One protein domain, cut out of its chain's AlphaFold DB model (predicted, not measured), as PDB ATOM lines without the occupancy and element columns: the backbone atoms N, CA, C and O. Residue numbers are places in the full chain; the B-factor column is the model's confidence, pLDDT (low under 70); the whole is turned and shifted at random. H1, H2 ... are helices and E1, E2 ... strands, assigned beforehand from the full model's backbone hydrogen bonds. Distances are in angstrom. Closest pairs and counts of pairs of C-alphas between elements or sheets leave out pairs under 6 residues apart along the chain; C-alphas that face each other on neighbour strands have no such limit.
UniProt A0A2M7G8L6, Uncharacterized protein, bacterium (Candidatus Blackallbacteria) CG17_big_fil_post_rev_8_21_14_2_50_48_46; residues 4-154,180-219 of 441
ATOM      1  N   ALA A   4     -43.279  23.994  11.276       72.25
ATOM      2  CA  ALA A   4     -44.394  23.056  11.161       72.25
ATOM      3  C   ALA A   4     -45.723  23.615  11.699       72.25
ATOM      4  O   ALA A   4     -46.781  23.174  11.262       72.25
ATOM      5  N   GLU A   5     -45.684  24.609  12.597       75.44
ATOM      6  CA  GLU A   5     -46.878  25.263  13.162       75.44
ATOM      7  C   GLU A   5     -47.795  25.833  12.072       75.44
ATOM      8  O   GLU A   5     -49.012  25.789  12.213       75.44
ATOM      9  N   ASN A   6     -47.231  26.272  10.941       80.81
ATOM     10  CA  ASN A   6     -47.993  26.812   9.810       80.81
ATOM     11  C   ASN A   6     -48.946  25.797   9.156       80.81
ATOM     12  O   ASN A   6     -49.822  26.189   8.389       80.81
ATOM     13  N   HIS A   7     -48.763  24.503   9.427       84.44
ATOM     14  CA  HIS A   7     -49.539  23.411   8.843       84.44
ATOM     15  C   HIS A   7     -50.460  22.717   9.860       84.44
ATOM     16  O   HIS A   7     -51.163  21.768   9.513       84.44
ATOM     17  N   ILE A   8     -50.463  23.165  11.119       84.06
ATOM     18  CA  ILE A   8     -51.236  22.549  12.200       84.06
ATOM     19  C   ILE A   8     -52.488  23.388  12.460       84.06
ATOM     20  O   ILE A   8     -52.401  24.572  12.777       84.06
ATOM     21  N   ASP A   9     -53.659  22.759  12.362       86.94
ATOM     22  CA  ASP A   9     -54.935  23.399  12.671       86.94
ATOM     23  C   ASP A   9     -55.205  23.340  14.184       86.94
ATOM     24  O   ASP A   9     -55.407  22.271  14.770       86.94
ATOM     25  N   LEU A  10     -55.231  24.511  14.824       84.44
ATOM     26  CA  LEU A  10     -55.492  24.651  16.256       84.44
ATOM     27  C   LEU A  10     -56.874  24.130  16.664       84.44
ATOM     28  O   LEU A  10     -57.003  23.538  17.739       84.44
ATOM     29  N   ASP A  11     -57.899  24.290  15.828       85.31
ATOM     30  CA  ASP A  11     -59.235  23.782  16.139       85.31
ATOM     31  C   ASP A  11     -59.280  22.256  16.049       85.31
ATOM     32  O   ASP A  11     -59.911  21.597  16.888       85.31
ATOM     33  N   ALA A  12     -58.550  21.673  15.096       86.00
ATOM     34  CA  ALA A  12     -58.343  20.231  15.032       86.00
ATOM     35  C   ALA A  12     -57.594  19.721  16.277       86.00
ATOM     36  O   ALA A  12     -58.020  18.733  16.880       86.00
ATOM     37  N   VAL A  13     -56.542  20.418  16.728       87.00
ATOM     38  CA  VAL A  13     -55.802  20.088  17.963       87.00
ATOM     39  C   VAL A  13     -56.701  20.149  19.195       87.00
ATOM     40  O   VAL A  13     -56.660  19.239  20.031       87.00
ATOM     41  N   ARG A  14     -57.567  21.163  19.309       84.94
ATOM     42  CA  ARG A  14     -58.535  21.276  20.414       84.94
ATOM     43  C   ARG A  14     -59.501  20.096  20.425       84.94
ATOM     44  O   ARG A  14     -59.645  19.450  21.463       84.94
ATOM     45  N   LYS A  15     -60.131  19.783  19.286       86.25
ATOM     46  CA  LYS A  15     -61.056  18.640  19.158       86.25
ATOM     47  C   LYS A  15     -60.355  17.328  19.501       86.25
ATOM     48  O   LYS A  15     -60.865  16.555  20.308       86.25
ATOM     49  N   TRP A  16     -59.161  17.118  18.956       88.00
ATOM     50  CA  TRP A  16     -58.347  15.937  19.210       88.00
ATOM     51  C   TRP A  16     -57.993  15.785  20.696       88.00
ATOM     52  O   TRP A  16     -58.192  14.714  21.266       88.00
ATOM     53  N   THR A  17     -57.602  16.868  21.366       87.25
ATOM     54  CA  THR A  17     -57.300  16.872  22.807       87.25
ATOM     55  C   THR A  17     -58.510  16.460  23.650       87.25
ATOM     56  O   THR A  17     -58.364  15.762  24.652       87.25
ATOM     57  N   GLN A  18     -59.730  16.839  23.251       86.19
ATOM     58  CA  GLN A  18     -60.938  16.425  23.976       86.19
ATOM     59  C   GLN A  18     -61.196  14.914  23.886       86.19
ATOM     60  O   GLN A  18     -61.749  14.344  24.831       86.19
ATOM     61  N   THR A  19     -60.741  14.256  22.814       87.44
ATOM     62  CA  THR A  19     -60.896  12.802  22.615       87.44
ATOM     63  C   THR A  19     -59.893  11.936  23.378       87.44
ATOM     64  O   THR A  19     -60.030  10.718  23.373       87.44
ATOM     65  N   TRP A  20     -58.896  12.531  24.040       87.00
ATOM     66  CA  TRP A  20     -57.876  11.779  24.774       87.00
ATOM     67  C   TRP A  20     -58.473  10.959  25.923       87.00
ATOM     68  O   TRP A  20     -59.291  11.474  26.685       87.00
ATOM     69  N   ASP A  21     -58.036   9.712  26.062       81.94
ATOM     70  CA  ASP A  21     -58.466   8.784  27.107       81.94
ATOM     71  C   ASP A  21     -57.253   7.983  27.593       81.94
ATOM     72  O   ASP A  21     -56.649   7.209  26.846       81.94
ATOM     73  N   GLU A  22     -56.888   8.185  28.859       76.56
ATOM     74  CA  GLU A  22     -55.794   7.492  29.538       76.56
ATOM     75  C   GLU A  22     -55.944   5.968  29.530       76.56
ATOM     76  O   GLU A  22     -54.941   5.249  29.547       76.56
ATOM     77  N   SER A  23     -57.180   5.464  29.461       75.19
ATOM     78  CA  SER A  23     -57.483   4.035  29.543       75.19
ATOM     79  C   SER A  23     -56.845   3.255  28.394       75.19
ATOM     80  O   SER A  23     -56.460   2.100  28.570       75.19
ATOM     81  N   GLN A  24     -56.652   3.912  27.244       76.25
ATOM     82  CA  GLN A  24     -56.046   3.336  26.039       76.25
ATOM     83  C   GLN A  24     -54.575   2.941  26.233       76.25
ATOM     84  O   GLN A  24     -54.062   2.102  25.496       76.25
ATOM     85  N   TYR A  25     -53.889   3.519  27.223       72.81
ATOM     86  CA  TYR A  25     -52.453   3.318  27.437       72.81
ATOM     87  C   TYR A  25     -52.139   2.473  28.676       72.81
ATOM     88  O   TYR A  25     -50.965   2.252  28.975       72.81
ATOM     89  N   ILE A  26     -53.156   1.957  29.382       69.69
ATOM     90  CA  ILE A  26     -52.965   1.127  30.582       69.69
ATOM     91  C   ILE A  26     -52.102  -0.096  30.254       69.69
ATOM     92  O   ILE A  26     -51.052  -0.277  30.867       69.69
ATOM     93  N   GLU A  27     -52.483  -0.878  29.242       67.06
ATOM     94  CA  GLU A  27     -51.738  -2.079  28.829       67.06
ATOM     95  C   GLU A  27     -50.307  -1.745  28.379       67.06
ATOM     96  O   GLU A  27     -49.357  -2.468  28.690       67.06
ATOM     97  N   TYR A  28     -50.127  -0.607  27.700       68.69
ATOM     98  CA  TYR A  28     -48.808  -0.134  27.291       68.69
ATOM     99  C   TYR A  28     -47.905   0.095  28.511       68.69
ATOM    100  O   TYR A  28     -46.814  -0.478  28.571       68.69
ATOM    101  N   PHE A  29     -48.356   0.838  29.525       67.81
ATOM    102  CA  PHE A  29     -47.560   1.060  30.739       67.81
ATOM    103  C   PHE A  29     -47.316  -0.220  31.535       67.81
ATOM    104  O   PHE A  29     -46.242  -0.378  32.119       67.81
ATOM    105  N   GLU A  30     -48.275  -1.146  31.550       66.81
ATOM    106  CA  GLU A  30     -48.097  -2.460  32.170       66.81
ATOM    107  C   GLU A  30     -47.009  -3.289  31.486       66.81
ATOM    108  O   GLU A  30     -46.257  -3.981  32.172       66.81
ATOM    109  N   SER A  31     -46.875  -3.169  30.162       64.69
ATOM    110  CA  SER A  31     -45.841  -3.862  29.390       64.69
ATOM    111  C   SER A  31     -44.441  -3.254  29.541       64.69
ATOM    112  O   SER A  31     -43.453  -3.989  29.493       64.69
ATOM    113  N   GLN A  32     -44.341  -1.929  29.713       63.44
ATOM    114  CA  GLN A  32     -43.059  -1.210  29.725       63.44
ATOM    115  C   GLN A  32     -42.474  -1.036  31.134       63.44
ATOM    116  O   GLN A  32     -41.257  -0.993  31.296       63.44
ATOM    117  N   ILE A  33     -43.314  -0.944  32.171       67.50
ATOM    118  CA  ILE A  33     -42.878  -0.637  33.538       67.50
ATOM    119  C   ILE A  33     -43.141  -1.842  34.444       67.50
ATOM    120  O   ILE A  33     -44.255  -2.069  34.914       67.50
ATOM    121  N   ALA A  34     -42.087  -2.598  34.758       67.75
ATOM    122  CA  ALA A  34     -42.195  -3.767  35.636       67.75
ATOM    123  C   ALA A  34     -42.645  -3.400  37.069       67.75
ATOM    124  O   ALA A  34     -43.409  -4.131  37.707       67.75
ATOM    125  N   ASP A  35     -42.208  -2.243  37.578       76.00
ATOM    126  CA  ASP A  35     -42.501  -1.784  38.937       76.00
ATOM    127  C   ASP A  35     -43.949  -1.275  39.080       76.00
ATOM    128  O   ASP A  35     -44.392  -0.342  38.408       76.00
ATOM    129  N   ARG A  36     -44.704  -1.880  40.005       76.25
ATOM    130  CA  ARG A  36     -46.114  -1.546  40.261       76.25
ATOM    131  C   ARG A  36     -46.318  -0.136  40.833       76.25
ATOM    132  O   ARG A  36     -47.300   0.512  40.483       76.25
ATOM    133  N   GLN A  37     -45.441   0.335  41.715       73.94
ATOM    134  CA  GLN A  37     -45.559   1.669  42.309       73.94
ATOM    135  C   GLN A  37     -45.223   2.758  41.289       73.94
ATOM    136  O   GLN A  37     -45.923   3.769  41.233       73.94
ATOM    137  N   LYS A  38     -44.214   2.531  40.439       71.81
ATOM    138  CA  LYS A  38     -43.908   3.438  39.321       71.81
ATOM    139  C   LYS A  38     -45.078   3.520  38.337       71.81
ATOM    140  O   LYS A  38     -45.474   4.625  37.979       71.81
ATOM    141  N   ARG A  39     -45.706   2.386  37.994       74.56
ATOM    142  CA  ARG A  39     -46.920   2.354  37.150       74.56
ATOM    143  C   ARG A  39     -48.050   3.229  37.690       74.56
ATOM    144  O   ARG A  39     -48.617   4.020  36.943       74.56
ATOM    145  N   LEU A  40     -48.352   3.111  38.984       74.81
ATOM    146  CA  LEU A  40     -49.400   3.908  39.633       74.81
ATOM    147  C   LEU A  40     -49.099   5.411  39.566       74.81
ATOM    148  O   LEU A  40     -49.979   6.185  39.205       74.81
ATOM    149  N   LYS A  41     -47.854   5.823  39.842       76.31
ATOM    150  CA  LYS A  41     -47.448   7.237  39.770       76.31
ATOM    151  C   LYS A  41     -47.578   7.818  38.360       76.31
ATOM    152  O   LYS A  41     -48.093   8.921  38.204       76.31
ATOM    153  N   VAL A  42     -47.128   7.079  37.345       72.88
ATOM    154  CA  VAL A  42     -47.199   7.498  35.933       72.88
ATOM    155  C   VAL A  42     -48.644   7.681  35.500       72.88
ATOM    156  O   VAL A  42     -48.985   8.707  34.917       72.88
ATOM    157  N   ARG A  43     -49.501   6.720  35.856       75.50
ATOM    158  CA  ARG A  43     -50.929   6.782  35.563       75.50
ATOM    159  C   ARG A  43     -51.585   8.007  36.200       75.50
ATOM    160  O   ARG A  43     -52.212   8.782  35.487       75.50
ATOM    161  N   SER A  44     -51.384   8.231  37.501       77.00
ATOM    162  CA  SER A  44     -51.950   9.402  38.185       77.00
ATOM    163  C   SER A  44     -51.434  10.722  37.602       77.00
ATOM    164  O   SER A  44     -52.211  11.649  37.394       77.00
ATOM    165  N   SER A  45     -50.142  10.802  37.262       77.88
ATOM    166  CA  SER A  45     -49.573  11.986  36.608       77.88
ATOM    167  C   SER A  45     -50.189  12.237  35.227       77.88
ATOM    168  O   SER A  45     -50.474  13.383  34.876       77.88
ATOM    169  N   MET A  46     -50.427  11.186  34.442       78.94
ATOM    170  CA  MET A  46     -51.059  11.287  33.127       78.94
ATOM    171  C   MET A  46     -52.513  11.758  33.233       78.94
ATOM    172  O   MET A  46     -52.884  12.706  32.545       78.94
ATOM    173  N   GLU A  47     -53.303  11.149  34.122       81.00
ATOM    174  CA  GLU A  47     -54.699  11.523  34.391       81.00
ATOM    175  C   GLU A  47     -54.803  13.010  34.777       81.00
ATOM    176  O   GLU A  47     -55.556  13.776  34.169       81.00
ATOM    177  N   GLU A  48     -53.972  13.466  35.722       81.19
ATOM    178  CA  GLU A  48     -53.944  14.872  36.136       81.19
ATOM    179  C   GLU A  48     -53.560  15.827  34.997       81.19
ATOM    180  O   GLU A  48     -54.158  16.902  34.867       81.19
ATOM    181  N   ASN A  49     -52.565  15.464  34.178       80.56
ATOM    182  CA  ASN A  49     -52.124  16.292  33.055       80.56
ATOM    183  C   ASN A  49     -53.198  16.379  31.968       80.56
ATOM    184  O   ASN A  49     -53.506  17.482  31.522       80.56
ATOM    185  N   ILE A  50     -53.831  15.265  31.592       84.38
ATOM    186  CA  ILE A  50     -54.913  15.257  30.596       84.38
ATOM    187  C   ILE A  50     -56.072  16.142  31.062       84.38
ATOM    188  O   ILE A  50     -56.557  16.974  30.292       84.38
ATOM    189  N   VAL A  51     -56.494  16.028  32.327       85.69
ATOM    190  CA  VAL A  51     -57.579  16.858  32.878       85.69
ATOM    191  C   VAL A  51     -57.207  18.343  32.860       85.69
ATOM    192  O   VAL A  51     -58.025  19.173  32.446       85.69
ATOM    193  N   LYS A  52     -55.975  18.692  33.260       84.06
ATOM    194  CA  LYS A  52     -55.466  20.073  33.211       84.06
ATOM    195  C   LYS A  52     -55.454  20.613  31.782       84.06
ATOM    196  O   LYS A  52     -56.021  21.677  31.546       84.06
ATOM    197  N   ILE A  53     -54.892  19.870  30.830       84.69
ATOM    198  CA  ILE A  53     -54.790  20.280  29.423       84.69
ATOM    199  C   ILE A  53     -56.188  20.459  28.816       84.69
ATOM    200  O   ILE A  53     -56.468  21.502  28.227       84.69
ATOM    201  N   LYS A  54     -57.112  19.508  29.025       87.38
ATOM    202  CA  LYS A  54     -58.502  19.609  28.540       87.38
ATOM    203  C   LYS A  54     -59.245  20.810  29.114       87.38
ATOM    204  O   LYS A  54     -60.091  21.386  28.431       87.38
ATOM    205  N   LYS A  55     -58.987  21.162  30.377       85.44
ATOM    206  CA  LYS A  55     -59.569  22.351  31.007       85.44
ATOM    207  C   LYS A  55     -58.995  23.627  30.390       85.44
ATOM    208  O   LYS A  55     -59.761  24.451  29.915       85.44
ATOM    209  N   ILE A  56     -57.671  23.736  30.299       82.00
ATOM    210  CA  ILE A  56     -56.992  24.910  29.738       82.00
ATOM    211  C   ILE A  56     -57.385  25.140  28.268       82.00
ATOM    212  O   ILE A  56     -57.664  26.272  27.884       82.00
ATOM    213  N   CYS A  57     -57.508  24.075  27.467       82.19
ATOM    214  CA  CYS A  57     -57.971  24.171  26.078       82.19
ATOM    215  C   CYS A  57     -59.428  24.642  25.949       82.19
ATOM    216  O   CYS A  57     -59.788  25.200  24.918       82.19
ATOM    217  N   ARG A  58     -60.277  24.406  26.962       80.69
ATOM    218  CA  ARG A  58     -61.653  24.935  26.999       80.69
ATOM    219  C   ARG A  58     -61.691  26.389  27.456       80.69
ATOM    220  O   ARG A  58     -62.469  27.159  26.911       80.69
ATOM    221  N   ASP A  59     -60.863  26.735  28.438       77.75
ATOM    222  CA  ASP A  59     -60.899  28.037  29.105       77.75
ATOM    223  C   ASP A  59     -60.227  29.148  28.274       77.75
ATOM    224  O   ASP A  59     -60.732  30.266  28.245       77.75
ATOM    225  N   LEU A  60     -59.110  28.860  27.588       68.44
ATOM    226  CA  LEU A  60     -58.346  29.865  26.825       68.44
ATOM    227  C   LEU A  60     -58.871  30.117  25.404       68.44
ATOM    228  O   LEU A  60     -58.511  31.131  24.810       68.44
ATOM    229  N   GLY A  61     -59.702  29.226  24.854       68.81
ATOM    230  CA  GLY A  61     -60.279  29.377  23.512       68.81
ATOM    231  C   GLY A  61     -59.250  29.840  22.471       68.81
ATOM    232  O   GLY A  61     -58.181  29.238  22.338       68.81
ATOM    233  N   ASP A  62     -59.564  30.939  21.779       68.81
ATOM    234  CA  ASP A  62     -58.781  31.536  20.684       68.81
ATOM    235  C   ASP A  62     -57.470  32.216  21.094       68.81
ATOM    236  O   ASP A  62     -56.641  32.504  20.234       68.81
ATOM    237  N   GLU A  63     -57.222  32.406  22.390       72.62
ATOM    238  CA  GLU A  63     -55.973  33.000  22.888       72.62
ATOM    239  C   GLU A  63     -54.835  31.972  23.034       72.62
ATOM    240  O   GLU A  63     -53.674  32.336  23.247       72.62
ATOM    241  N   LEU A  64     -55.135  30.674  22.914       75.50
ATOM    242  CA  LEU A  64     -54.138  29.614  23.029       75.50
ATOM    243  C   LEU A  64     -53.344  29.447  21.723       75.50
ATOM    244  O   LEU A  64     -53.838  28.870  20.756       75.50
ATOM    245  N   THR A  65     -52.082  29.884  21.723       78.12
ATOM    246  CA  THR A  65     -51.131  29.578  20.637       78.12
ATOM    247  C   THR A  65     -50.670  28.118  20.684       78.12
ATOM    248  O   THR A  65     -50.655  27.501  21.756       78.12
ATOM    249  N   PHE A  66     -50.233  27.566  19.545       77.31
ATOM    250  CA  PHE A  66     -49.718  26.193  19.493       77.31
ATOM    251  C   PHE A  66     -48.483  26.025  20.384       77.31
ATOM    252  O   PHE A  66     -48.358  25.042  21.109       77.31
ATOM    253  N   TYR A  67     -47.606  27.029  20.404       74.81
ATOM    254  CA  TYR A  67     -46.458  27.035  21.300       74.81
ATOM    255  C   TYR A  67     -46.882  26.964  22.773       74.81
ATOM    256  O   TYR A  67     -46.403  26.091  23.492       74.81
ATOM    257  N   SER A  68     -47.822  27.810  23.213       75.62
ATOM    258  CA  SER A  68     -48.361  27.768  24.583       75.62
ATOM    259  C   SER A  68     -48.981  26.409  24.915       75.62
ATOM    260  O   SER A  68     -48.832  25.936  26.037       75.62
ATOM    261  N   TYR A  69     -49.641  25.766  23.947       80.19
ATOM    262  CA  TYR A  69     -50.177  24.415  24.102       80.19
ATOM    263  C   TYR A  69     -49.069  23.379  24.334       80.19
ATOM    264  O   TYR A  69     -49.168  22.602  25.282       80.19
ATOM    265  N   LEU A  70     -47.981  23.414  23.554       77.12
ATOM    266  CA  LEU A  70     -46.825  22.529  23.752       77.12
ATOM    267  C   LEU A  70     -46.191  22.693  25.142       77.12
ATOM    268  O   LEU A  70     -45.733  21.706  25.711       77.12
ATOM    269  N   GLN A  71     -46.217  23.901  25.724       75.25
ATOM    270  CA  GLN A  71     -45.699  24.140  27.081       75.25
ATOM    271  C   GLN A  71     -46.483  23.436  28.191       75.25
ATOM    272  O   GLN A  71     -45.971  23.279  29.299       75.25
ATOM    273  N   LEU A  72     -47.716  23.013  27.910       75.31
ATOM    274  CA  LEU A  72     -48.554  22.279  28.857       75.31
ATOM    275  C   LEU A  72     -48.294  20.770  28.817       75.31
ATOM    276  O   LEU A  72     -48.757  20.050  29.702       75.31
ATOM    277  N   LEU A  73     -47.610  20.281  27.779       77.06
ATOM    278  CA  LEU A  73     -47.418  18.857  27.546       77.06
ATOM    279  C   LEU A  73     -46.167  18.364  28.267       77.06
ATOM    280  O   LEU A  73     -45.112  18.994  28.244       77.06
ATOM    281  N   ASN A  74     -46.281  17.187  28.875       73.56
ATOM    282  CA  ASN A  74     -45.139  16.476  29.428       73.56
ATOM    283  C   ASN A  74     -44.695  15.344  28.485       73.56
ATOM    284  O   ASN A  74     -45.383  14.979  27.528       73.56
ATOM    285  N   ARG A  75     -43.546  14.740  28.795       73.31
ATOM    286  CA  ARG A  75     -42.972  13.627  28.026       73.31
ATOM    287  C   ARG A  75     -43.920  12.430  27.872       73.31
ATOM    288  O   ARG A  75     -43.938  11.803  26.816       73.31
ATOM    289  N   ILE A  76     -44.725  12.123  28.894       73.31
ATOM    290  CA  ILE A  76     -45.695  11.016  28.852       73.31
ATOM    291  C   ILE A  76     -46.754  11.286  27.778       73.31
ATOM    292  O   ILE A  76     -47.051  10.408  26.975       73.31
ATOM    293  N   VAL A  77     -47.277  12.513  27.713       77.69
ATOM    294  CA  VAL A  77     -48.272  12.913  26.710       77.69
ATOM    295  C   VAL A  77     -47.688  12.869  25.298       77.69
ATOM    296  O   VAL A  77     -48.351  12.353  24.398       77.69
ATOM    297  N   PHE A  78     -46.443  13.319  25.098       77.50
ATOM    298  CA  PHE A  78     -45.769  13.176  23.803       77.50
ATOM    299  C   PHE A  78     -45.639  11.707  23.380       77.50
ATOM    300  O   PHE A  78     -45.967  11.360  22.246       77.50
ATOM    301  N   ASN A  79     -45.229  10.827  24.295       74.75
ATOM    302  CA  ASN A  79     -45.050   9.410  23.986       74.75
ATOM    303  C   ASN A  79     -46.382   8.685  23.712       74.75
ATOM    304  O   ASN A  79     -46.436   7.817  22.848       74.75
ATOM    305  N   CYS A  80     -47.453   9.040  24.425       77.00
ATOM    306  CA  CYS A  80     -48.762   8.414  24.245       77.00
ATOM    307  C   CYS A  80     -49.493   8.938  23.007       77.00
ATOM    308  O   CYS A  80     -49.956   8.150  22.192       77.00
ATOM    309  N   TYR A  81     -49.608  10.258  22.862       81.19
ATOM    310  CA  TYR A  81     -50.531  10.848  21.893       81.19
ATOM    311  C   TYR A  81     -49.852  11.329  20.611       81.19
ATOM    312  O   TYR A  81     -50.470  11.267  19.551       81.19
ATOM    313  N   PHE A  82     -48.603  11.794  20.677       81.62
ATOM    314  CA  PHE A  82     -47.928  12.394  19.521       81.62
ATOM    315  C   PHE A  82     -47.123  11.353  18.756       81.62
ATOM    316  O   PHE A  82     -47.188  11.288  17.531       81.62
ATOM    317  N   LYS A  83     -46.361  10.529  19.474       77.88
ATOM    318  CA  LYS A  83     -45.502   9.503  18.892       77.88
ATOM    319  C   LYS A  83     -46.334   8.301  18.435       77.88
ATOM    320  O   LYS A  83     -47.117   7.739  19.195       77.88
ATOM    321  N   ARG A  84     -46.133   7.861  17.188       72.88
ATOM    322  CA  ARG A  84     -46.725   6.631  16.643       72.88
ATOM    323  C   ARG A  84     -45.638   5.625  16.297       72.88
ATOM    324  O   ARG A  84     -44.980   5.717  15.262       72.88
ATOM    325  N   GLY A  85     -45.470   4.635  17.175       70.19
ATOM    326  CA  GLY A  85     -44.361   3.687  17.071       70.19
ATOM    327  C   GLY A  85     -43.022   4.419  17.143       70.19
ATOM    328  O   GLY A  85     -42.912   5.421  17.834       70.19
ATOM    329  N   ASN A  86     -42.013   3.942  16.420       67.81
ATOM    330  CA  ASN A  86     -40.715   4.617  16.344       67.81
ATOM    331  C   ASN A  86     -40.479   5.290  14.986       67.81
ATOM    332  O   ASN A  86     -39.351   5.620  14.681       67.81
ATOM    333  N   SER A  87     -41.481   5.440  14.123       69.94
ATOM    334  CA  SER A  87     -41.262   5.952  12.759       69.94
ATOM    335  C   SER A  87     -42.099   7.156  12.392       69.94
ATOM    336  O   SER A  87     -41.838   7.768  11.362       69.94
ATOM    337  N   ALA A  88     -43.111   7.484  13.189       78.88
ATOM    338  CA  ALA A  88     -44.053   8.520  12.836       78.88
ATOM    339  C   ALA A  88     -44.489   9.337  14.049       78.88
ATOM    340  O   ALA A  88     -44.338   8.921  15.203       78.88
ATOM    341  N   LEU A  89     -45.065  10.496  13.764       84.50
ATOM    342  CA  LEU A  89     -45.849  11.280  14.702       84.50
ATOM    343  C   LEU A  89     -47.188  11.659  14.073       84.50
ATOM    344  O   LEU A  89     -47.312  11.767  12.852       84.50
ATOM    345  N   GLN A  90     -48.194  11.861  14.917       84.81
ATOM    346  CA  GLN A  90     -49.479  12.410  14.510       84.81
ATOM    347  C   GLN A  90     -49.955  13.450  15.520       84.81
ATOM    348  O   GLN A  90     -50.025  13.181  16.716       84.81
ATOM    349  N   ILE A  91     -50.327  14.621  15.015       87.19
ATOM    350  CA  ILE A  91     -50.833  15.751  15.787       87.19
ATOM    351  C   ILE A  91     -52.079  16.259  15.077       87.19
ATOM    352  O   ILE A  91     -51.980  17.019  14.120       87.19
ATOM    353  N   ALA A  92     -53.253  15.828  15.533       85.38
ATOM    354  CA  ALA A  92     -54.530  16.168  14.904       85.38
ATOM    355  C   ALA A  92     -54.526  15.949  13.371       85.38
ATOM    356  O   ALA A  92     -54.546  14.797  12.930       85.38
ATOM    357  N   ASN A  93     -54.496  17.032  12.582       86.62
ATOM    358  CA  ASN A  93     -54.464  17.022  11.118       86.62
ATOM    359  C   ASN A  93     -53.058  16.814  10.524       86.62
ATOM    360  O   ASN A  93     -52.935  16.546   9.336       86.62
ATOM    361  N   PHE A  94     -51.998  16.941  11.318       89.44
ATOM    362  CA  PHE A  94     -50.622  16.804  10.859       89.44
ATOM    363  C   PHE A  94     -50.088  15.395  11.118       89.44
ATOM    364  O   PHE A  94     -50.173  14.869  12.230       89.44
ATOM    365  N   TYR A  95     -49.499  14.789  10.096       89.25
ATOM    366  CA  TYR A  95     -48.815  13.509  10.165       89.25
ATOM    367  C   TYR A  95     -47.430  13.620   9.554       89.25
ATOM    368  O   TYR A  95     -47.256  14.246   8.509       89.25
ATOM    369  N   GLU A  96     -46.460  12.963  10.176       89.00
ATOM    370  CA  GLU A  96     -45.106  12.901   9.653       89.00
ATOM    371  C   GLU A  96     -44.488  11.521   9.891       89.00
ATOM    372  O   GLU A  96     -44.488  11.035  11.021       89.00
ATOM    373  N   GLU A  97     -43.970  10.886   8.834       86.56
ATOM    374  CA  GLU A  97     -43.332   9.559   8.885       86.56
ATOM    375  C   GLU A  97     -41.953   9.553   8.219       86.56
ATOM    376  O   GLU A  97     -41.751  10.182   7.181       86.56
ATOM    377  N   ILE A  98     -41.007   8.806   8.799       85.69
ATOM    378  CA  ILE A  98     -39.658   8.635   8.254       85.69
ATOM    379  C   ILE A  98     -39.687   7.775   6.987       85.69
ATOM    380  O   ILE A  98     -40.190   6.646   6.968       85.69
ATOM    381  N   ILE A  99     -39.034   8.284   5.945       87.69
ATOM    382  CA  ILE A  99     -38.844   7.617   4.663       87.69
ATOM    383  C   ILE A  99     -37.361   7.644   4.286       87.69
ATOM    384  O   ILE A  99     -36.659   8.632   4.491       87.69
ATOM    385  N   LEU A 100     -36.874   6.540   3.720       87.06
ATOM    386  CA  LEU A 100     -35.502   6.401   3.238       87.06
ATOM    387  C   LEU A 100     -35.458   6.125   1.738       87.06
ATOM    388  O   LEU A 100     -36.301   5.374   1.240       87.06
ATOM    389  N   PRO A 101     -34.431   6.608   1.022       88.31
ATOM    390  CA  PRO A 101     -34.093   6.064  -0.286       88.31
ATOM    391  C   PRO A 101     -33.853   4.548  -0.199       88.31
ATOM    392  O   PRO A 101     -33.144   4.053   0.684       88.31
ATOM    393  N   ALA A 102     -34.470   3.794  -1.106       87.38
ATOM    394  CA  ALA A 102     -34.322   2.346  -1.196       87.38
ATOM    395  C   ALA A 102     -33.081   1.936  -2.007       87.38
ATOM    396  O   ALA A 102     -32.546   0.851  -1.781       87.38
ATOM    397  N   ASP A 103     -32.604   2.810  -2.896       85.56
ATOM    398  CA  ASP A 103     -31.422   2.601  -3.729       85.56
ATOM    399  C   ASP A 103     -30.516   3.841  -3.795       85.56
ATOM    400  O   ASP A 103     -30.858   4.941  -3.345       85.56
ATOM    401  N   GLN A 104     -29.318   3.636  -4.349       83.81
ATOM    402  CA  GLN A 104     -28.305   4.678  -4.480       83.81
ATOM    403  C   GLN A 104     -28.714   5.774  -5.473       83.81
ATOM    404  O   GLN A 104     -28.370   6.932  -5.256       83.81
ATOM    405  N   GLU A 105     -29.448   5.448  -6.539       88.75
ATOM    406  CA  GLU A 105     -29.869   6.436  -7.540       88.75
ATOM    407  C   GLU A 105     -30.811   7.471  -6.914       88.75
ATOM    408  O   GLU A 105     -30.615   8.678  -7.051       88.75
ATOM    409  N   THR A 106     -31.795   6.995  -6.159       89.88
ATOM    410  CA  THR A 106     -32.748   7.813  -5.415       89.88
ATOM    411  C   THR A 106     -32.030   8.648  -4.364       89.88
ATOM    412  O   THR A 106     -32.294   9.841  -4.244       89.88
ATOM    413  N   ARG A 107     -31.069   8.057  -3.641       88.12
ATOM    414  CA  ARG A 107     -30.253   8.782  -2.659       88.12
ATOM    415  C   ARG A 107     -29.516   9.959  -3.295       88.12
ATOM    416  O   ARG A 107     -29.619  11.067  -2.789       88.12
ATOM    417  N   MET A 108     -28.845   9.741  -4.424       86.81
ATOM    418  CA  MET A 108     -28.097  10.792  -5.125       86.81
ATOM    419  C   MET A 108     -28.994  11.908  -5.679       86.81
ATOM    420  O   MET A 108     -28.531  13.029  -5.849       86.81
ATOM    421  N   LYS A 109     -30.266  11.615  -5.977       88.75
ATOM    422  CA  LYS A 109     -31.247  12.629  -6.399       88.75
ATOM    423  C   LYS A 109     -31.809  13.432  -5.225       88.75
ATOM    424  O   LYS A 109     -32.174  14.587  -5.412       88.75
ATOM    425  N   MET A 110     -31.900  12.822  -4.044       89.75
ATOM    426  CA  MET A 110     -32.490  13.442  -2.853       89.75
ATOM    427  C   MET A 110     -31.468  14.106  -1.932       89.75
ATOM    428  O   MET A 110     -31.860  14.904  -1.090       89.75
ATOM    429  N   PHE A 111     -30.182  13.798  -2.069       87.56
ATOM    430  CA  PHE A 111     -29.131  14.371  -1.239       87.56
ATOM    431  C   PHE A 111     -27.980  14.853  -2.109       87.56
ATOM    432  O   PHE A 111     -27.335  14.062  -2.800       87.56
ATOM    433  N   ALA A 112     -27.708  16.154  -2.044       81.44
ATOM    434  CA  ALA A 112     -26.524  16.752  -2.636       81.44
ATOM    435  C   ALA A 112     -25.553  17.176  -1.529       81.44
ATOM    436  O   ALA A 112     -25.937  17.768  -0.520       81.44
ATOM    437  N   TYR A 113     -24.278  16.853  -1.727       75.94
ATOM    438  CA  TYR A 113     -23.192  17.229  -0.832       75.94
ATOM    439  C   TYR A 113     -22.282  18.200  -1.581       75.94
ATOM    440  O   TYR A 113     -21.475  17.771  -2.406       75.94
ATOM    441  N   ASP A 114     -22.413  19.499  -1.308       70.25
ATOM    442  CA  ASP A 114     -21.545  20.529  -1.890       70.25
ATOM    443  C   ASP A 114     -20.847  21.335  -0.790       70.25
ATOM    444  O   ASP A 114     -21.473  21.833   0.144       70.25
ATOM    445  N   ALA A 115     -19.520  21.440  -0.883       64.06
ATOM    446  CA  ALA A 115     -18.673  22.237   0.007       64.06
ATOM    447  C   ALA A 115     -18.943  22.059   1.523       64.06
ATOM    448  O   ALA A 115     -18.822  23.004   2.304       64.06
ATOM    449  N   GLY A 116     -19.312  20.846   1.956       63.38
ATOM    450  CA  GLY A 116     -19.620  20.534   3.358       63.38
ATOM    451  C   GLY A 116     -21.019  20.960   3.825       63.38
ATOM    452  O   GLY A 116     -21.326  20.820   5.007       63.38
ATOM    453  N   LYS A 117     -21.873  21.455   2.923       65.25
ATOM    454  CA  LYS A 117     -23.305  21.650   3.159       65.25
ATOM    455  C   LYS A 117     -24.087  20.511   2.514       65.25
ATOM    456  O   LYS A 117     -23.903  20.199   1.340       65.25
ATOM    457  N   ARG A 118     -24.951  19.895   3.316       76.12
ATOM    458  CA  ARG A 118     -25.928  18.906   2.866       76.12
ATOM    459  C   ARG A 118     -27.173  19.651   2.397       76.12
ATOM    460  O   ARG A 118     -27.760  20.395   3.178       76.12
ATOM    461  N   GLU A 119     -27.554  19.452   1.145       82.50
ATOM    462  CA  GLU A 119     -28.825  19.908   0.588       82.50
ATOM    463  C   GLU A 119     -29.756  18.701   0.438       82.50
ATOM    464  O   GLU A 119     -29.350  17.639  -0.044       82.50
ATOM    465  N   VAL A 120     -30.993  18.859   0.907       86.75
ATOM    466  CA  VAL A 120     -32.021  17.818   0.895       86.75
ATOM    467  C   VAL A 120     -33.056  18.183  -0.159       86.75
ATOM    468  O   VAL A 120     -33.645  19.259  -0.112       86.75
ATOM    469  N   GLY A 121     -33.263  17.289  -1.120       87.62
ATOM    470  CA  GLY A 121     -34.287  17.419  -2.146       87.62
ATOM    471  C   GLY A 121     -35.693  17.328  -1.557       87.62
ATOM    472  O   GLY A 121     -35.923  16.698  -0.522       87.62
ATOM    473  N   GLU A 122     -36.651  17.928  -2.253       92.12
ATOM    474  CA  GLU A 122     -38.040  17.997  -1.813       92.12
ATOM    475  C   GLU A 122     -38.989  17.511  -2.910       92.12
ATOM    476  O   GLU A 122     -38.797  17.800  -4.093       92.12
ATOM    477  N   LEU A 123     -40.047  16.802  -2.516       92.94
ATOM    478  CA  LEU A 123     -41.172  16.464  -3.385       92.94
ATOM    479  C   LEU A 123     -42.450  17.033  -2.784       92.94
ATOM    480  O   LEU A 123     -42.828  16.672  -1.669       92.94
ATOM    481  N   GLN A 124     -43.125  17.896  -3.537       93.12
ATOM    482  CA  GLN A 124     -44.430  18.427  -3.158       93.12
ATOM    483  C   GLN A 124     -45.540  17.462  -3.565       93.12
ATOM    484  O   GLN A 124     -45.466  16.812  -4.610       93.12
ATOM    485  N   ILE A 125     -46.560  17.360  -2.719       92.31
ATOM    486  CA  ILE A 125     -47.703  16.478  -2.929       92.31
ATOM    487  C   ILE A 125     -48.926  17.351  -3.142       92.31
ATOM    488  O   ILE A 125     -49.370  18.045  -2.226       92.31
ATOM    489  N   GLU A 126     -49.470  17.285  -4.350       90.38
ATOM    490  CA  GLU A 126     -50.625  18.070  -4.771       90.38
ATOM    491  C   GLU A 126     -51.774  17.146  -5.177       90.38
ATOM    492  O   GLU A 126     -51.589  16.173  -5.912       90.38
ATOM    493  N   ILE A 127     -52.971  17.458  -4.688       86.44
ATOM    494  CA  ILE A 127     -54.228  16.816  -5.072       86.44
ATOM    495  C   ILE A 127     -55.161  17.930  -5.531       86.44
ATOM    496  O   ILE A 127     -55.414  18.860  -4.772       86.44
ATOM    497  N   GLN A 128     -55.663  17.846  -6.769       83.69
ATOM    498  CA  GLN A 128     -56.558  18.859  -7.356       83.69
ATOM    499  C   GLN A 128     -56.007  20.296  -7.221       83.69
ATOM    500  O   GLN A 128     -56.715  21.201  -6.791       83.69
ATOM    501  N   ASP A 129     -54.722  20.487  -7.545       82.44
ATOM    502  CA  ASP A 129     -53.995  21.765  -7.446       82.44
ATOM    503  C   ASP A 129     -53.877  22.347  -6.019       82.44
ATOM    504  O   ASP A 129     -53.450  23.489  -5.835       82.44
ATOM    505  N   GLN A 130     -54.212  21.566  -4.986       86.50
ATOM    506  CA  GLN A 130     -53.982  21.914  -3.589       86.50
ATOM    507  C   GLN A 130     -52.823  21.095  -3.015       86.50
ATOM    508  O   GLN A 130     -52.818  19.866  -3.063       86.50
ATOM    509  N   GLN A 131     -51.858  21.779  -2.401       88.94
ATOM    510  CA  GLN A 131     -50.750  21.136  -1.701       88.94
ATOM    511  C   GLN A 131     -51.238  20.506  -0.385       88.94
ATOM    512  O   GLN A 131     -51.707  21.199   0.524       88.94
ATOM    513  N   VAL A 132     -51.116  19.184  -0.281       90.12
ATOM    514  CA  VAL A 132     -51.592  18.389   0.867       90.12
ATOM    515  C   VAL A 132     -50.455  17.840   1.732       90.12
ATOM    516  O   VAL A 132     -50.692  17.398   2.861       90.12
ATOM    517  N   GLY A 133     -49.225  17.862   1.212       91.38
ATOM    518  CA  GLY A 133     -48.063  17.298   1.880       91.38
ATOM    519  C   GLY A 133     -46.744  17.551   1.152       91.38
ATOM    520  O   GLY A 133     -46.704  18.160   0.081       91.38
ATOM    521  N   GLN A 134     -45.663  17.048   1.740       93.94
ATOM    522  CA  GLN A 134     -44.305  17.159   1.220       93.94
ATOM    523  C   GLN A 134     -43.424  16.015   1.741       93.94
ATOM    524  O   GLN A 134     -43.459  15.705   2.930       93.94
ATOM    525  N   LEU A 135     -42.573  15.446   0.887       93.38
ATOM    526  CA  LEU A 135     -41.419  14.637   1.293       93.38
ATOM    527  C   LEU A 135     -40.158  15.509   1.267       93.38
ATOM    528  O   LEU A 135     -39.889  16.145   0.251       93.38
ATOM    529  N   GLY A 136     -39.377  15.532   2.345       89.94
ATOM    530  CA  GLY A 136     -38.144  16.322   2.393       89.94
ATOM    531  C   GLY A 136     -37.464  16.284   3.756       89.94
ATOM    532  O   GLY A 136     -37.494  15.261   4.439       89.94
ATOM    533  N   GLU A 137     -36.863  17.408   4.148       87.31
ATOM    534  CA  GLU A 137     -36.235  17.568   5.463       87.31
ATOM    535  C   GLU A 137     -37.247  17.386   6.608       87.31
ATOM    536  O   GLU A 137     -38.425  17.760   6.493       87.31
ATOM    537  N   GLN A 138     -36.749  16.825   7.711       86.06
ATOM    538  CA  GLN A 138     -37.471  16.640   8.968       86.06
ATOM    539  C   GLN A 138     -38.044  17.962   9.475       86.06
ATOM    540  O   GLN A 138     -37.394  19.008   9.411       86.06
ATOM    541  N   SER A 139     -39.270  17.928   9.992       84.25
ATOM    542  CA  SER A 139     -39.835  19.107  10.633       84.25
ATOM    543  C   SER A 139     -39.199  19.354  12.002       84.25
ATOM    544  O   SER A 139     -38.742  18.444  12.697       84.25
ATOM    545  N   ASP A 140     -39.218  20.608  12.441       80.81
ATOM    546  CA  ASP A 140     -38.806  20.976  13.793       80.81
ATOM    547  C   ASP A 140     -39.709  20.375  14.880       80.81
ATOM    548  O   ASP A 140     -39.246  20.128  15.994       80.81
ATOM    549  N   MET A 141     -40.966  20.066  14.547       80.62
ATOM    550  CA  MET A 141     -41.857  19.290  15.411       80.62
ATOM    551  C   MET A 141     -41.430  17.834  15.548       80.62
ATOM    552  O   MET A 141     -41.534  17.274  16.641       80.62
ATOM    553  N   PHE A 142     -40.926  17.230  14.472       79.50
ATOM    554  CA  PHE A 142     -40.381  15.879  14.513       79.50
ATOM    555  C   PHE A 142     -39.211  15.792  15.484       79.50
ATOM    556  O   PHE A 142     -39.220  14.940  16.374       79.50
ATOM    557  N   HIS A 143     -38.269  16.730  15.371       76.38
ATOM    558  CA  HIS A 143     -37.173  16.864  16.323       76.38
ATOM    559  C   HIS A 143     -37.700  17.065  17.741       76.38
ATOM    560  O   HIS A 143     -37.424  16.244  18.598       76.38
ATOM    561  N   LEU A 144     -38.559  18.056  17.995       75.38
ATOM    562  CA  LEU A 144     -39.064  18.322  19.347       75.38
ATOM    563  C   LEU A 144     -39.665  17.078  20.031       75.38
ATOM    564  O   LEU A 144     -39.368  16.810  21.196       75.38
ATOM    565  N   VAL A 145     -40.513  16.324  19.324       74.94
ATOM    566  CA  VAL A 145     -41.182  15.141  19.883       74.94
ATOM    567  C   VAL A 145     -40.184  14.017  20.143       74.94
ATOM    568  O   VAL A 145     -40.242  13.395  21.206       74.94
ATOM    569  N   TYR A 146     -39.279  13.739  19.202       73.88
ATOM    570  CA  TYR A 146     -38.294  12.672  19.371       73.88
ATOM    571  C   TYR A 146     -37.227  13.073  20.397       73.88
ATOM    572  O   TYR A 146     -36.949  12.298  21.298       73.88
ATOM    573  N   ASP A 147     -36.738  14.303  20.405       68.75
ATOM    574  CA  ASP A 147     -35.843  14.817  21.441       68.75
ATOM    575  C   ASP A 147     -36.475  14.642  22.833       68.75
ATOM    576  O   ASP A 147     -35.896  14.005  23.712       68.75
ATOM    577  N   ALA A 148     -37.720  15.097  23.016       65.94
ATOM    578  CA  ALA A 148     -38.434  14.964  24.285       65.94
ATOM    579  C   ALA A 148     -38.694  13.500  24.677       65.94
ATOM    580  O   ALA A 148     -38.641  13.153  25.856       65.94
ATOM    581  N   CYS A 149     -38.988  12.624  23.711       65.31
ATOM    582  CA  CYS A 149     -39.262  11.212  23.977       65.31
ATOM    583  C   CYS A 149     -37.997  10.371  24.211       65.31
ATOM    584  O   CYS A 149     -38.121   9.305  24.816       65.31
ATOM    585  N   PHE A 150     -36.821  10.816  23.755       58.91
ATOM    586  CA  PHE A 150     -35.589  10.016  23.685       58.91
ATOM    587  C   PHE A 150     -34.451  10.505  24.605       58.91
ATOM    588  O   PHE A 150     -33.371   9.923  24.578       58.91
ATOM    589  N   LEU A 151     -34.674  11.510  25.461       54.22
ATOM    590  CA  LEU A 151     -33.808  11.758  26.628       54.22
ATOM    591  C   LEU A 151     -33.789  10.512  27.545       54.22
ATOM    592  O   LEU A 151     -34.761   9.765  27.578       54.22
ATOM    593  N   THR A 152     -32.712  10.238  28.275       50.19
ATOM    594  CA  THR A 152     -32.459   8.969  29.002       50.19
ATOM    595  C   THR A 152     -33.655   8.391  29.793       50.19
ATOM    596  O   THR A 152     -34.430   9.132  30.408       50.19
ATOM    597  N   GLU A 153     -33.813   7.053  29.795       46.69
ATOM    598  CA  GLU A 153     -34.865   6.310  30.539       46.69
ATOM    599  C   GLU A 153     -34.851   6.580  32.057       46.69
ATOM    600  O   GLU A 153     -35.893   6.503  32.711       46.69
ATOM    601  N   ASP A 154     -33.691   6.922  32.622       41.41
ATOM    602  CA  ASP A 154     -33.538   7.176  34.059       41.41
ATOM    603  C   ASP A 154     -34.173   8.513  34.503       41.41
ATOM    604  O   ASP A 154     -34.604   8.635  35.646       41.41
ATOM    605  N   ASP A 180     -26.565   9.647   7.721       54.88
ATOM    606  CA  ASP A 180     -27.996   9.332   7.807       54.88
ATOM    607  C   ASP A 180     -28.879  10.247   6.924       54.88
ATOM    608  O   ASP A 180     -29.402  11.304   7.307       54.88
ATOM    609  N   ASP A 181     -29.025   9.785   5.680       68.88
ATOM    610  CA  ASP A 181     -29.870  10.266   4.578       68.88
ATOM    611  C   ASP A 181     -31.389  10.060   4.830       68.88
ATOM    612  O   ASP A 181     -32.109   9.501   3.997       68.88
ATOM    613  N   TYR A 182     -31.896  10.479   5.998       76.94
ATOM    614  CA  TYR A 182     -33.330  10.432   6.320       76.94
ATOM    615  C   TYR A 182     -34.130  11.560   5.661       76.94
ATOM    616  O   TYR A 182     -33.683  12.705   5.607       76.94
ATOM    617  N   LEU A 183     -35.340  11.223   5.215       87.06
ATOM    618  CA  LEU A 183     -36.391  12.151   4.802       87.06
ATOM    619  C   LEU A 183     -37.626  11.920   5.675       87.06
ATOM    620  O   LEU A 183     -37.807  10.828   6.223       87.06
ATOM    621  N   THR A 184     -38.516  12.902   5.756       89.75
ATOM    622  CA  THR A 184     -39.863  12.689   6.296       89.75
ATOM    623  C   THR A 184     -40.936  13.079   5.302       89.75
ATOM    624  O   THR A 184     -40.841  14.081   4.588       89.75
ATOM    625  N   LEU A 185     -41.971  12.247   5.252       91.94
ATOM    626  CA  LEU A 185     -43.208  12.519   4.547       91.94
ATOM    627  C   LEU A 185     -44.170  13.210   5.502       91.94
ATOM    628  O   LEU A 185     -44.646  12.590   6.450       91.94
ATOM    629  N   LYS A 186     -44.454  14.476   5.220       93.00
ATOM    630  CA  LYS A 186     -45.348  15.358   5.966       93.00
ATOM    631  C   LYS A 186     -46.675  15.461   5.226       93.00
ATOM    632  O   LYS A 186     -46.688  15.735   4.029       93.00
ATOM    633  N   ILE A 187     -47.782  15.256   5.925       91.44
ATOM    634  CA  ILE A 187     -49.148  15.356   5.399       91.44
ATOM    635  C   ILE A 187     -49.947  16.191   6.393       91.44
ATOM    636  O   ILE A 187     -50.025  15.836   7.565       91.44
ATOM    637  N   TRP A 188     -50.537  17.294   5.941       88.62
ATOM    638  CA  TRP A 188     -51.248  18.240   6.816       88.62
ATOM    639  C   TRP A 188     -52.699  18.496   6.421       88.62
ATOM    640  O   TRP A 188     -53.433  19.148   7.162       88.62
ATOM    641  N   ASN A 189     -53.131  17.970   5.274       82.75
ATOM    642  CA  ASN A 189     -54.535  17.955   4.885       82.75
ATOM    643  C   ASN A 189     -55.020  16.512   4.643       82.75
ATOM    644  O   ASN A 189     -55.200  16.104   3.496       82.75
ATOM    645  N   PRO A 190     -55.191  15.709   5.710       75.00
ATOM    646  CA  PRO A 190     -55.605  14.317   5.595       75.00
ATOM    647  C   PRO A 190     -57.066  14.175   5.156       75.00
ATOM    648  O   PRO A 190     -57.423  13.132   4.631       75.00
ATOM    649  N   GLU A 191     -57.907  15.197   5.341       78.44
ATOM    650  CA  GLU A 191     -59.309  15.175   4.895       78.44
ATOM    651  C   GLU A 191     -59.437  15.230   3.369       78.44
ATOM    652  O   GLU A 191     -60.392  14.699   2.815       78.44
ATOM    653  N   ALA A 192     -58.451  15.818   2.685       78.69
ATOM    654  CA  ALA A 192     -58.354  15.763   1.227       78.69
ATOM    655  C   ALA A 192     -57.914  14.383   0.705       78.69
ATOM    656  O   ALA A 192     -57.895  14.160  -0.506       78.69
ATOM    657  N   LEU A 193     -57.524  13.462   1.593       78.75
ATOM    658  CA  LEU A 193     -57.188  12.099   1.215       78.75
ATOM    659  C   LEU A 193     -58.469  11.262   1.215       78.75
ATOM    660  O   LEU A 193     -58.983  10.894   2.267       78.75
ATOM    661  N   ASP A 194     -58.925  10.853   0.033       78.75
ATOM    662  CA  ASP A 194     -60.025   9.885  -0.132       78.75
ATOM    663  C   ASP A 194     -59.660   8.457   0.356       78.75
ATOM    664  O   ASP A 194     -60.355   7.483   0.066       78.75
ATOM    665  N   LEU A 195     -58.533   8.297   1.057       77.56
ATOM    666  CA  LEU A 195     -57.942   7.022   1.446       77.56
ATOM    667  C   LEU A 195     -57.393   7.080   2.877       77.56
ATOM    668  O   LEU A 195     -56.851   8.104   3.297       77.56
ATOM    669  N   PRO A 196     -57.416   5.952   3.614       79.44
ATOM    670  CA  PRO A 196     -56.673   5.831   4.859       79.44
ATOM    671  C   PRO A 196     -55.187   6.140   4.655       79.44
ATOM    672  O   PRO A 196     -54.563   5.677   3.701       79.44
ATOM    673  N   LEU A 197     -54.594   6.847   5.615       79.75
ATOM    674  CA  LEU A 197     -53.234   7.381   5.521       79.75
ATOM    675  C   LEU A 197     -52.169   6.343   5.139       79.75
ATOM    676  O   LEU A 197     -51.324   6.605   4.296       79.75
ATOM    677  N   HIS A 198     -52.229   5.137   5.706       75.62
ATOM    678  CA  HIS A 198     -51.283   4.070   5.371       75.62
ATOM    679  C   HIS A 198     -51.388   3.628   3.900       75.62
ATOM    680  O   HIS A 198     -50.363   3.418   3.261       75.62
ATOM    681  N   GLN A 199     -52.606   3.550   3.349       78.75
ATOM    682  CA  GLN A 199     -52.830   3.214   1.938       78.75
ATOM    683  C   GLN A 199     -52.366   4.348   1.030       78.75
ATOM    684  O   GLN A 199     -51.788   4.097  -0.026       78.75
ATOM    685  N   PHE A 200     -52.586   5.594   1.456       85.12
ATOM    686  CA  PHE A 200     -52.084   6.759   0.743       85.12
ATOM    687  C   PHE A 200     -50.556   6.750   0.650       85.12
ATOM    688  O   PHE A 200     -50.015   6.994  -0.422       85.12
ATOM    689  N   ILE A 201     -49.854   6.428   1.738       85.19
ATOM    690  CA  ILE A 201     -48.387   6.359   1.749       85.19
ATOM    691  C   ILE A 201     -47.896   5.273   0.794       85.19
ATOM    692  O   ILE A 201     -46.999   5.527  -0.006       85.19
ATOM    693  N   ASP A 202     -48.509   4.091   0.809       84.62
ATOM    694  CA  ASP A 202     -48.139   3.017  -0.116       84.62
ATOM    695  C   ASP A 202     -48.391   3.422  -1.584       84.62
ATOM    696  O   ASP A 202     -47.554   3.171  -2.455       84.62
ATOM    697  N   LEU A 203     -49.498   4.125  -1.862       87.62
ATOM    698  CA  LEU A 203     -49.795   4.686  -3.184       87.62
ATOM    699  C   LEU A 203     -48.790   5.775  -3.593       87.62
ATOM    700  O   LEU A 203     -48.342   5.806  -4.741       87.62
ATOM    701  N   PHE A 204     -48.412   6.651  -2.662       91.31
ATOM    702  CA  PHE A 204     -47.402   7.685  -2.864       91.31
ATOM    703  C   PHE A 204     -46.056   7.059  -3.238       91.31
ATOM    704  O   PHE A 204     -45.488   7.406  -4.271       91.31
ATOM    705  N   LEU A 205     -45.589   6.070  -2.469       91.44
ATOM    706  CA  LEU A 205     -44.345   5.348  -2.743       91.44
ATOM    707  C   LEU A 205     -44.388   4.642  -4.105       91.44
ATOM    708  O   LEU A 205     -43.423   4.704  -4.871       91.44
ATOM    709  N   TYR A 206     -45.526   4.029  -4.445       91.00
ATOM    710  CA  TYR A 206     -45.753   3.439  -5.762       91.00
ATOM    711  C   TYR A 206     -45.644   4.478  -6.888       91.00
ATOM    712  O   TYR A 206     -45.008   4.217  -7.911       91.00
ATOM    713  N   HIS A 207     -46.223   5.667  -6.722       93.88
ATOM    714  CA  HIS A 207     -46.130   6.739  -7.713       93.88
ATOM    715  C   HIS A 207     -44.734   7.355  -7.807       93.88
ATOM    716  O   HIS A 207     -44.284   7.618  -8.922       93.88
ATOM    717  N   CYS A 208     -44.010   7.513  -6.698       93.69
ATOM    718  CA  CYS A 208     -42.599   7.898  -6.731       93.69
ATOM    719  C   CYS A 208     -41.782   6.912  -7.576       93.69
ATOM    720  O   CYS A 208     -41.057   7.329  -8.480       93.69
ATOM    721  N   SER A 209     -41.969   5.611  -7.350       93.69
ATOM    722  CA  SER A 209     -41.250   4.571  -8.089       93.69
ATOM    723  C   SER A 209     -41.627   4.568  -9.573       93.69
ATOM    724  O   SER A 209     -40.763   4.656 -10.442       93.69
ATOM    725  N   THR A 210     -42.924   4.550  -9.888       93.81
ATOM    726  CA  THR A 210     -43.404   4.348 -11.267       93.81
ATOM    727  C   THR A 210     -43.395   5.595 -12.142       93.81
ATOM    728  O   THR A 210     -43.262   5.475 -13.357       93.81
ATOM    729  N   ARG A 211     -43.564   6.789 -11.561       94.62
ATOM    730  CA  ARG A 211     -43.674   8.046 -12.321       94.62
ATOM    731  C   ARG A 211     -42.415   8.894 -12.245       94.62
ATOM    732  O   ARG A 211     -42.102   9.576 -13.213       94.62
ATOM    733  N   LEU A 212     -41.712   8.865 -11.113       92.56
ATOM    734  CA  LEU A 212     -40.525   9.697 -10.882       92.56
ATOM    735  C   LEU A 212     -39.216   8.899 -10.940       92.56
ATOM    736  O   LEU A 212     -38.142   9.499 -10.927       92.56
ATOM    737  N   ASN A 213     -39.288   7.564 -11.021       92.56
ATOM    738  CA  ASN A 213     -38.134   6.676 -10.883       92.56
ATOM    739  C   ASN A 213     -37.332   6.989  -9.602       92.56
ATOM    740  O   ASN A 213     -36.108   7.152  -9.627       92.56
ATOM    741  N   LEU A 214     -38.066   7.162  -8.500       93.50
ATOM    742  CA  LEU A 214     -37.547   7.367  -7.153       93.50
ATOM    743  C   LEU A 214     -38.082   6.252  -6.259       93.50
ATOM    744  O   LEU A 214     -39.284   6.177  -6.000       93.50
ATOM    745  N   ASN A 215     -37.199   5.383  -5.782       92.12
ATOM    746  CA  ASN A 215     -37.582   4.257  -4.946       92.12
ATOM    747  C   ASN A 215     -37.303   4.587  -3.488       92.12
ATOM    748  O   ASN A 215     -36.164   4.798  -3.071       92.12
ATOM    749  N   PHE A 216     -38.366   4.578  -2.702       90.62
ATOM    750  CA  PHE A 216     -38.329   4.865  -1.282       90.62
ATOM    751  C   PHE A 216     -38.812   3.656  -0.486       90.62
ATOM    752  O   PHE A 216     -39.568   2.821  -0.982       90.62
ATOM    753  N   LYS A 217     -38.383   3.567   0.770       84.75
ATOM    754  CA  LYS A 217     -38.826   2.563   1.735       84.75
ATOM    755  C   LYS A 217     -39.170   3.223   3.062       84.75
ATOM    756  O   LYS A 217     -38.506   4.168   3.490       84.75
ATOM    757  N   ARG A 218     -40.182   2.683   3.734       81.06
ATOM    758  CA  ARG A 218     -40.503   3.036   5.122       81.06
ATOM    759  C   ARG A 218     -39.433   2.459   6.041       81.06
ATOM    760  O   ARG A 218     -38.862   1.403   5.754       81.06
ATOM    761  N   THR A 219     -39.143   3.151   7.132       75.50
ATOM    762  CA  THR A 219     -38.164   2.697   8.122       75.50
ATOM    763  C   THR A 219     -38.627   3.031   9.532       75.50
ATOM    764  O   THR A 219     -39.639   3.702   9.713       75.50
TER     765      THR A 219
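Overview. This is residues 4 to 154 and 180 to 219 of the 441 residues of an uncharacterized protein of bacterium (Candidatus Blackallbacteria) CG17_big_fil_post_rev_8_21_14_2_50_48_46 (UniProt A0A2M7G8L6). What does the model look like? A strongly twisted sheet of six strands, E1, E2, E5, E6, E7 and E8, has H9 over one face and H8 over the other; H2, H3 and H4 form a helical group at one end of the longest axis. H7 and the small hairpin of E3 and E4 lie toward the other end. What is it built of? The printed part has 191 residues with nine named helices and eight named strands, in the order H1 H2 H3 H4 H5 H6 E1 E2 H7 E3 E4 E5 E6 H8 E7 H9 E8, class mixed. It is compact, with a radius of gyration of the C-alphas of 18.8 A and spans of 52 by 38 by 34 A.

Arrangement. How do the first helices stand? H1, residues 4 to 7, and H2, residues 10 to 18, only graze the branched sheet. H2 touches H4, residues 36 to 59, at a steep tilt of 45 degrees, closest C-alphas Gln 18 and Lys 54, 6.1 A. H3, residues 22 to 32, forms a helical hairpin with H4, closest C-alphas Glu 22 and Glu 47, 6.4 A. What follows H4? H5, residues 66 to 70, is close but not clearly touching H2, at 6.8 A between C-alphas 66 and 10. H6, residues 75 to 82, touches H8, residues 140 to 150, closest C-alphas Arg 75 and Cys 149, 6.0 A. How are the strands paired? E2, residues 94 to 101, has antiparallel neighbours E1, residues 88 to 91 (N 89 to O 96, 2.9 A), and E8, residues 216 to 218 (N 100 to O 217, 2.9 A), on one side and E7, residues 183 to 187 (N 97 to O 185, 3.0 A), on the other. E6, residues 130 to 136, is antiparallel to E7 (N 134 to O 186, 2.8 A) and to E5, residues 123 to 127 (N 125 to O 133, 2.9 A); E3, residues 111 to 114, and E4, residues 117 to 120, form a hairpin (N 112 to O 119, 3.0 A). Which helices are on the sheet? H8 is over E1 and E2 at a height of 10.2 A, on the same face as H7, residues 104 to 110; H9, residues 197 to 212, is on the opposite face, over E2 at 7.7 A.

Along the chain. Where are the ends? C-alpha 4 of H1 is at (-44.394, 23.056, 11.161) and C-alpha 218 of E8 at (-40.503, 3.036, 5.122). Which elements are long? H4 measures 34.9 A, E2 22.6 A and H9 20.9 A. Are the helix backbones complete? Every O i to N i+4 pair is within hydrogen-bond range in H2, H4, H5, H6, H7, H8 and H9, against 4 of 7 in H3, and H1 is too short for one.

Size, cuts and confidence. Is there a cut? Residues 155 to 179 are not printed, and C-alphas 154 and 180 are 26.9 A apart. Where is confidence low? The mean pLDDT of the printed part is 80.3, with 27 residues under 70, among them 26 to 34 and 147 to 154.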